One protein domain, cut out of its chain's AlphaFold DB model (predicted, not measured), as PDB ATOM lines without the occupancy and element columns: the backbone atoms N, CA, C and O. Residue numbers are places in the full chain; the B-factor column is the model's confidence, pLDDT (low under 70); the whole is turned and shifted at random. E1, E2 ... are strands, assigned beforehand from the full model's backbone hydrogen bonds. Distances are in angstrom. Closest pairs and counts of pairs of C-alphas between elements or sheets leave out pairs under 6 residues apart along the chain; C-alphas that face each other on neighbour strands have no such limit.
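This is residues 316 to 365 of the 383 residues of a protein of Postia placenta (strain ATCC 44394 / Madison 698-R) (UniProt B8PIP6). One strongly twisted sheet of four strands makes the body, an elongated, curled slab with no named helix over either face. The strands lie side by side in the order E1, E2, E3, E4, which is also their order along the printed part, and E2 is the longest. The printed part has 50 residues, half of them, 25, in named strands; the class is all strand and the sheet is all antiparallel. The whole is compact, with a radius of gyration of the C-alphas of 11.2 A, and spans 34 by 17 by 15 A.

E1, residues 320 to 325, begins at C-alpha 320 (2.563, -16.762, 37.790) and is 16.4 A long from first to last C-alpha. E2, residues 331 to 339, is 25.3 A long and ends at C-alpha 339 (-6.545, -10.167, 31.185). E3, residues 344 to 349, measures 16.3 A. E4, residues 361 to 364, measures 9.3 A and ends at C-alpha 364 (-11.712, -11.582, 40.932).

The four strands form a meander, each strand the antiparallel neighbour of the one before. E1 and E2 form a hairpin at 138 degrees between directions; the facing C-alphas of Leu 321 and Tyr 335 are 4.6 A apart, and N 322 and O 334 are within hydrogen-bond range at 2.8 A. E2 and E3 form a hairpin at 149 degrees, with the facing C-alphas of Leu 334 and Lys 349 4.6 A apart and N 335 and O 348 at 2.8 A. E3 and E4 form a hairpin at 146 degrees; the facing C-alphas of His 346 and Ser 363 are 5.1 A apart, and N 347 and O 362 are at 3.1 A. The edge strands are E1 and E4, and E4 is apart from both E1 and E2. From edge to edge the strands' lines turn by 93 degrees.

The two C-alphas farthest apart, those of Pro 328 and Asp 341, are 35.3 A apart. The printed part has no cut. The links E1 to E2 and E2 to E3 are tight, and E3 to E4 is a long link of 11 residues. The mean pLDDT of the printed part is 83.9, with residues 360 to 365 under 70.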
ATOM      1  N   GLU A 316      -0.470  -6.986  36.425       91.19
ATOM      2  CA  GLU A 316       0.426  -7.799  35.595       91.19
ATOM      3  C   GLU A 316       1.561  -8.466  36.384       91.19
ATOM      4  O   GLU A 316       2.042  -9.538  36.001       91.19
ATOM      5  N   SER A 317       2.030  -7.844  37.471       91.00
ATOM      6  CA  SER A 317       3.120  -8.396  38.277       91.00
ATOM      7  C   SER A 317       2.692  -9.636  39.057       91.00
ATOM      8  O   SER A 317       3.557 -10.394  39.489       91.00
ATOM      9  N   LEU A 318       1.383  -9.875  39.194       91.25
ATOM     10  CA  LEU A 318       0.831 -11.059  39.849       91.25
ATOM     11  C   LEU A 318       0.855 -12.312  38.965       91.25
ATOM     12  O   LEU A 318       0.626 -13.396  39.482       91.25
ATOM     13  N   VAL A 319       1.114 -12.209  37.658       93.75
ATOM     14  CA  VAL A 319       1.089 -13.378  36.762       93.75
ATOM     15  C   VAL A 319       2.133 -14.415  37.183       93.75
ATOM     16  O   VAL A 319       3.315 -14.085  37.302       93.75
ATOM     17  N   GLY A 320       1.693 -15.657  37.391       94.12
ATOM     18  CA  GLY A 320       2.563 -16.762  37.790       94.12
ATOM     19  C   GLY A 320       1.941 -17.730  38.793       94.12
ATOM     20  O   GLY A 320       0.734 -17.707  39.040       94.12
ATOM     21  N   LEU A 321       2.782 -18.595  39.368       92.88
ATOM     22  CA  LEU A 321       2.406 -19.567  40.398       92.88
ATOM     23  C   LEU A 321       2.475 -18.966  41.804       92.88
ATOM     24  O   LEU A 321       3.471 -18.348  42.177       92.88
ATOM     25  N   TRP A 322       1.439 -19.225  42.597       90.62
ATOM     26  CA  TRP A 322       1.281 -18.739  43.966       90.62
ATOM     27  C   TRP A 322       0.807 -19.846  44.888       90.62
ATOM     28  O   TRP A 322       0.078 -20.742  44.472       90.62
ATOM     29  N   ILE A 323       1.182 -19.745  46.159       88.69
ATOM     30  CA  ILE A 323       0.687 -20.619  47.219       88.69
ATOM     31  C   ILE A 323      -0.322 -19.817  48.035       88.69
ATOM     32  O   ILE A 323      -0.003 -18.734  48.527       88.69
ATOM     33  N   GLY A 324      -1.544 -20.328  48.133       86.38
ATOM     34  CA  GLY A 324      -2.626 -19.743  48.915       86.38
ATOM     35  C   GLY A 324      -2.964 -20.612  50.119       86.38
ATOM     36  O   GLY A 324      -2.990 -21.835  50.011       86.38
ATOM     37  N   ASP A 325      -3.246 -19.975  51.253       85.94
ATOM     38  CA  ASP A 325      -3.774 -20.642  52.442       85.94
ATOM     39  C   ASP A 325      -5.307 -20.704  52.372       85.94
ATOM     40  O   ASP A 325      -5.987 -19.675  52.359       85.94
ATOM     41  N   TYR A 326      -5.844 -21.923  52.313       85.69
ATOM     42  CA  TYR A 326      -7.279 -22.219  52.315       85.69
ATOM     43  C   TYR A 326      -7.762 -22.697  53.698       85.69
ATOM     44  O   TYR A 326      -8.791 -23.372  53.827       85.69
ATOM     45  N   GLY A 327      -7.031 -22.336  54.755       84.31
ATOM     46  CA  GLY A 327      -7.373 -22.560  56.152       84.31
ATOM     47  C   GLY A 327      -7.419 -24.053  56.499       84.31
ATOM     48  O   GLY A 327      -6.393 -24.734  56.420       84.31
ATOM     49  N   PRO A 328      -8.588 -24.611  56.877       82.56
ATOM     50  CA  PRO A 328      -8.707 -26.036  57.198       82.56
ATOM     51  C   PRO A 328      -8.351 -26.979  56.042       82.56
ATOM     52  O   PRO A 328      -8.028 -28.138  56.290       82.56
ATOM     53  N   ASN A 329      -8.419 -26.506  54.793       80.56
ATOM     54  CA  ASN A 329      -8.078 -27.313  53.618       80.56
ATOM     55  C   ASN A 329      -6.570 -27.327  53.320       80.56
ATOM     56  O   ASN A 329      -6.141 -28.101  52.463       80.56
ATOM     57  N   GLY A 330      -5.784 -26.521  54.042       84.56
ATOM     58  CA  GLY A 330      -4.338 -26.419  53.890       84.56
ATOM     59  C   GLY A 330      -3.911 -25.471  52.772       84.56
ATOM     60  O   GLY A 330      -4.647 -24.568  52.372       84.56
ATOM     61  N   LEU A 331      -2.683 -25.673  52.296       87.25
ATOM     62  CA  LEU A 331      -2.096 -24.884  51.219       87.25
ATOM     63  C   LEU A 331      -2.491 -25.434  49.850       87.25
ATOM     64  O   LEU A 331      -2.476 -26.642  49.615       87.25
ATOM     65  N   GLU A 332      -2.760 -24.526  48.922       89.19
ATOM     66  CA  GLU A 332      -3.031 -24.857  47.529       89.19
ATOM     67  C   GLU A 332      -2.226 -23.984  46.574       89.19
ATOM     68  O   GLU A 332      -1.842 -22.859  46.896       89.19
ATOM     69  N   VAL A 333      -2.009 -24.491  45.364       92.19
ATOM     70  CA  VAL A 333      -1.276 -23.793  44.315       92.19
ATOM     71  C   VAL A 333      -2.245 -23.190  43.315       92.19
ATOM     72  O   VAL A 333      -3.092 -23.877  42.740       92.19
ATOM     73  N   LEU A 334      -2.072 -21.896  43.076       93.19
ATOM     74  CA  LEU A 334      -2.823 -21.102  42.122       93.19
ATOM     75  C   LEU A 334      -1.914 -20.667  40.983       93.19
ATOM     76  O   LEU A 334      -0.755 -20.331  41.205       93.19
ATOM     77  N   TYR A 335      -2.461 -20.597  39.778       94.44
ATOM     78  CA  TYR A 335      -1.872 -19.829  38.693       94.44
ATOM     79  C   TYR A 335      -2.709 -18.575  38.460       94.44
ATOM     80  O   TYR A 335      -3.917 -18.662  38.217       94.44
ATOM     81  N   LEU A 336      -2.069 -17.415  38.558       94.06
ATOM     82  CA  LEU A 336      -2.674 -16.123  38.276       94.06
ATOM     83  C   LEU A 336      -2.364 -15.713  36.836       94.06
ATOM     84  O   LEU A 336      -1.218 -15.788  36.394       94.06
ATOM     85  N   SER A 337      -3.379 -15.238  36.121       92.88
ATOM     86  CA  SER A 337      -3.232 -14.673  34.776       92.88
ATOM     87  C   SER A 337      -3.901 -13.308  34.675       92.88
ATOM     88  O   SER A 337      -4.942 -13.074  35.288       92.88
ATOM     89  N   TRP A 338      -3.286 -12.410  33.909       92.81
ATOM     90  CA  TRP A 338      -3.782 -11.059  33.672       92.81
ATOM     91  C   TRP A 338      -4.508 -10.968  32.332       92.81
ATOM     92  O   TRP A 338      -3.981 -11.396  31.303       92.81
ATOM     93  N   HIS A 339      -5.700 -10.379  32.352       89.75
ATOM     94  CA  HIS A 339      -6.545 -10.167  31.185       89.75
ATOM     95  C   HIS A 339      -6.729  -8.661  30.955       89.75
ATOM     96  O   HIS A 339      -7.643  -8.070  31.537       89.75
ATOM     97  N   PRO A 340      -5.888  -8.031  30.108       88.12
ATOM     98  CA  PRO A 340      -5.870  -6.576  29.942       88.12
ATOM     99  C   PRO A 340      -7.188  -6.025  29.389       88.12
ATOM    100  O   PRO A 340      -7.634  -4.972  29.827       88.12
ATOM    101  N   ASP A 341      -7.857  -6.763  28.497       89.56
ATOM    102  CA  ASP A 341      -9.123  -6.329  27.887       89.56
ATOM    103  C   ASP A 341     -10.252  -6.158  28.915       89.56
ATOM    104  O   ASP A 341     -11.118  -5.300  28.760       89.56
ATOM    105  N   ALA A 342     -10.238  -6.977  29.969       87.00
ATOM    106  CA  ALA A 342     -11.216  -6.931  31.051       87.00
ATOM    107  C   ALA A 342     -10.706  -6.162  32.279       87.00
ATOM    108  O   ALA A 342     -11.492  -5.870  33.178       87.00
ATOM    109  N   MET A 343      -9.410  -5.833  32.323       88.12
ATOM    110  CA  MET A 343      -8.713  -5.340  33.515       88.12
ATOM    111  C   MET A 343      -8.893  -6.274  34.728       88.12
ATOM    112  O   MET A 343      -9.120  -5.827  35.853       88.12
ATOM    113  N   GLU A 344      -8.805  -7.588  34.502       89.81
ATOM    114  CA  GLU A 344      -9.037  -8.613  35.526       89.81
ATOM    115  C   GLU A 344      -7.833  -9.533  35.728       89.81
ATOM    116  O   GLU A 344      -7.157  -9.931  34.777       89.81
ATOM    117  N   VAL A 345      -7.632  -9.950  36.979       90.19
ATOM    118  CA  VAL A 345      -6.744 -11.063  37.327       90.19
ATOM    119  C   VAL A 345      -7.608 -12.295  37.560       90.19
ATOM    120  O   VAL A 345      -8.520 -12.285  38.392       90.19
ATOM    121  N   HIS A 346      -7.334 -13.375  36.835       90.94
ATOM    122  CA  HIS A 346      -7.991 -14.662  37.064       90.94
ATOM    123  C   HIS A 346      -7.077 -15.570  37.859       90.94
ATOM    124  O   HIS A 346      -5.898 -15.703  37.537       90.94
ATOM    125  N   ALA A 347      -7.651 -16.197  38.882       91.06
ATOM    126  CA  ALA A 347      -6.979 -17.196  39.687       91.06
ATOM    127  C   ALA A 347      -7.500 -18.583  39.324       91.06
ATOM    128  O   ALA A 347      -8.709 -18.845  39.347       91.06
ATOM    129  N   HIS A 348      -6.570 -19.471  39.001       90.50
ATOM    130  CA  HIS A 348      -6.859 -20.844  38.631       90.50
ATOM    131  C   HIS A 348      -6.224 -21.790  39.633       90.50
ATOM    132  O   HIS A 348      -5.004 -21.818  39.775       90.50
ATOM    133  N   LYS A 349      -7.049 -22.600  40.295       92.75
ATOM    134  CA  LYS A 349      -6.567 -23.679  41.155       92.75
ATOM    135  C   LYS A 349      -5.835 -24.741  40.332       92.75
ATOM    136  O   LYS A 349      -6.459 -25.413  39.509       92.75
ATOM    137  N   ILE A 350      -4.529 -24.886  40.545       94.50
ATOM    138  CA  ILE A 350      -3.714 -25.980  39.995       94.50
ATOM    139  C   ILE A 350      -3.857 -27.211  40.886       94.50
ATOM    140  O   ILE A 350      -4.116 -28.307  40.387       94.50
ATOM    141  N   THR A 351      -3.781 -27.004  42.201       93.25
ATOM    142  CA  THR A 351      -4.245 -27.965  43.205       93.25
ATOM    143  C   THR A 351      -5.529 -27.457  43.853       93.25
ATOM    144  O   THR A 351      -5.850 -26.274  43.750       93.25
ATOM    145  N   GLY A 352      -6.304 -28.351  44.457       90.62
ATOM    146  CA  GLY A 352      -7.581 -28.005  45.070       90.62
ATOM    147  C   GLY A 352      -7.952 -28.888  46.252       90.62
ATOM    148  O   GLY A 352      -7.153 -29.676  46.769       90.62
ATOM    149  N   ASP A 353      -9.215 -28.789  46.644       89.25
ATOM    150  CA  ASP A 353      -9.769 -29.497  47.787       89.25
ATOM    151  C   ASP A 353     -11.125 -30.141  47.445       89.25
ATOM    152  O   ASP A 353     -11.607 -30.094  46.310       89.25
ATOM    153  N   ILE A 354     -11.726 -30.811  48.428       87.69
ATOM    154  CA  ILE A 354     -12.987 -31.549  48.258       87.69
ATOM    155  C   ILE A 354     -14.214 -30.636  48.082       87.69
ATOM    156  O   ILE A 354     -15.250 -31.086  47.595       87.69
ATOM    157  N   HIS A 355     -14.110 -29.372  48.486       87.00
ATOM    158  CA  HIS A 355     -15.153 -28.352  48.407       87.00
ATOM    159  C   HIS A 355     -15.030 -27.538  47.116       87.00
ATOM    160  O   HIS A 355     -16.034 -27.254  46.462       87.00
ATOM    161  N   VAL A 356     -13.802 -27.172  46.746       88.25
ATOM    162  CA  VAL A 356     -13.472 -26.409  45.541       88.25
ATOM    163  C   VAL A 356     -12.353 -27.155  44.806       88.25
ATOM    164  O   VAL A 356     -11.175 -26.941  45.120       88.25
ATOM    165  N   PRO A 357     -12.698 -28.032  43.839       88.19
ATOM    166  CA  PRO A 357     -11.711 -28.780  43.074       88.19
ATOM    167  C   PRO A 357     -10.765 -27.859  42.304       88.19
ATOM    168  O   PRO A 357     -11.090 -26.709  41.982       88.19
ATOM    169  N   ARG A 358      -9.614 -28.416  41.918       86.75
ATOM    170  CA  ARG A 358      -8.737 -27.810  40.912       86.75
ATOM    171  C   ARG A 358      -9.517 -27.429  39.645       86.75
ATOM    172  O   ARG A 358     -10.567 -28.006  39.355       86.75
ATOM    173  N   VAL A 359      -8.972 -26.493  38.870       73.62
ATOM    174  CA  VAL A 359      -9.544 -25.897  37.639       73.62
ATOM    175  C   VAL A 359     -10.703 -24.927  37.849       73.62
ATOM    176  O   VAL A 359     -11.040 -24.190  36.921       73.62
ATOM    177  N   LEU A 360     -11.289 -24.814  39.043       58.94
ATOM    178  CA  LEU A 360     -12.304 -23.781  39.245       58.94
ATOM    179  C   LEU A 360     -11.697 -22.384  39.056       58.94
ATOM    180  O   LEU A 360     -10.777 -21.974  39.764       58.94
ATOM    181  N   ARG A 361     -12.216 -21.669  38.049       53.50
ATOM    182  CA  ARG A 361     -11.873 -20.278  37.757       53.50
ATOM    183  C   ARG A 361     -12.548 -19.395  38.797       53.50
ATOM    184  O   ARG A 361     -13.769 -19.247  38.786       53.50
ATOM    185  N   GLY A 362     -11.745 -18.787  39.658       50.97
ATOM    186  CA  GLY A 362     -12.153 -17.605  40.399       50.97
ATOM    187  C   GLY A 362     -11.909 -16.381  39.523       50.97
ATOM    188  O   GLY A 362     -10.766 -16.078  39.183       50.97
ATOM    189  N   SER A 363     -12.968 -15.678  39.126       38.72
ATOM    190  CA  SER A 363     -12.830 -14.323  38.591       38.72
ATOM    191  C   SER A 363     -12.873 -13.351  39.764       38.72
ATOM    192  O   SER A 363     -13.940 -13.108  40.330       38.72
ATOM    193  N   CYS A 364     -11.726 -12.789  40.129       37.19
ATOM    194  CA  CYS A 364     -11.712 -11.582  40.932       37.19
ATOM    195  C   CYS A 364     -11.761 -10.406  39.961       37.19
ATOM    196  O   CYS A 364     -10.740 -10.013  39.399       37.19
ATOM    197  N   SER A 365     -12.945  -9.823  39.767       29.77
ATOM    198  CA  SER A 365     -12.994  -8.450  39.280       29.77
ATOM    199  C   SER A 365     -12.342  -7.608  40.370       29.77
ATOM    200  O   SER A 365     -12.925  -7.450  41.448       29.77
TER     201      SER A 365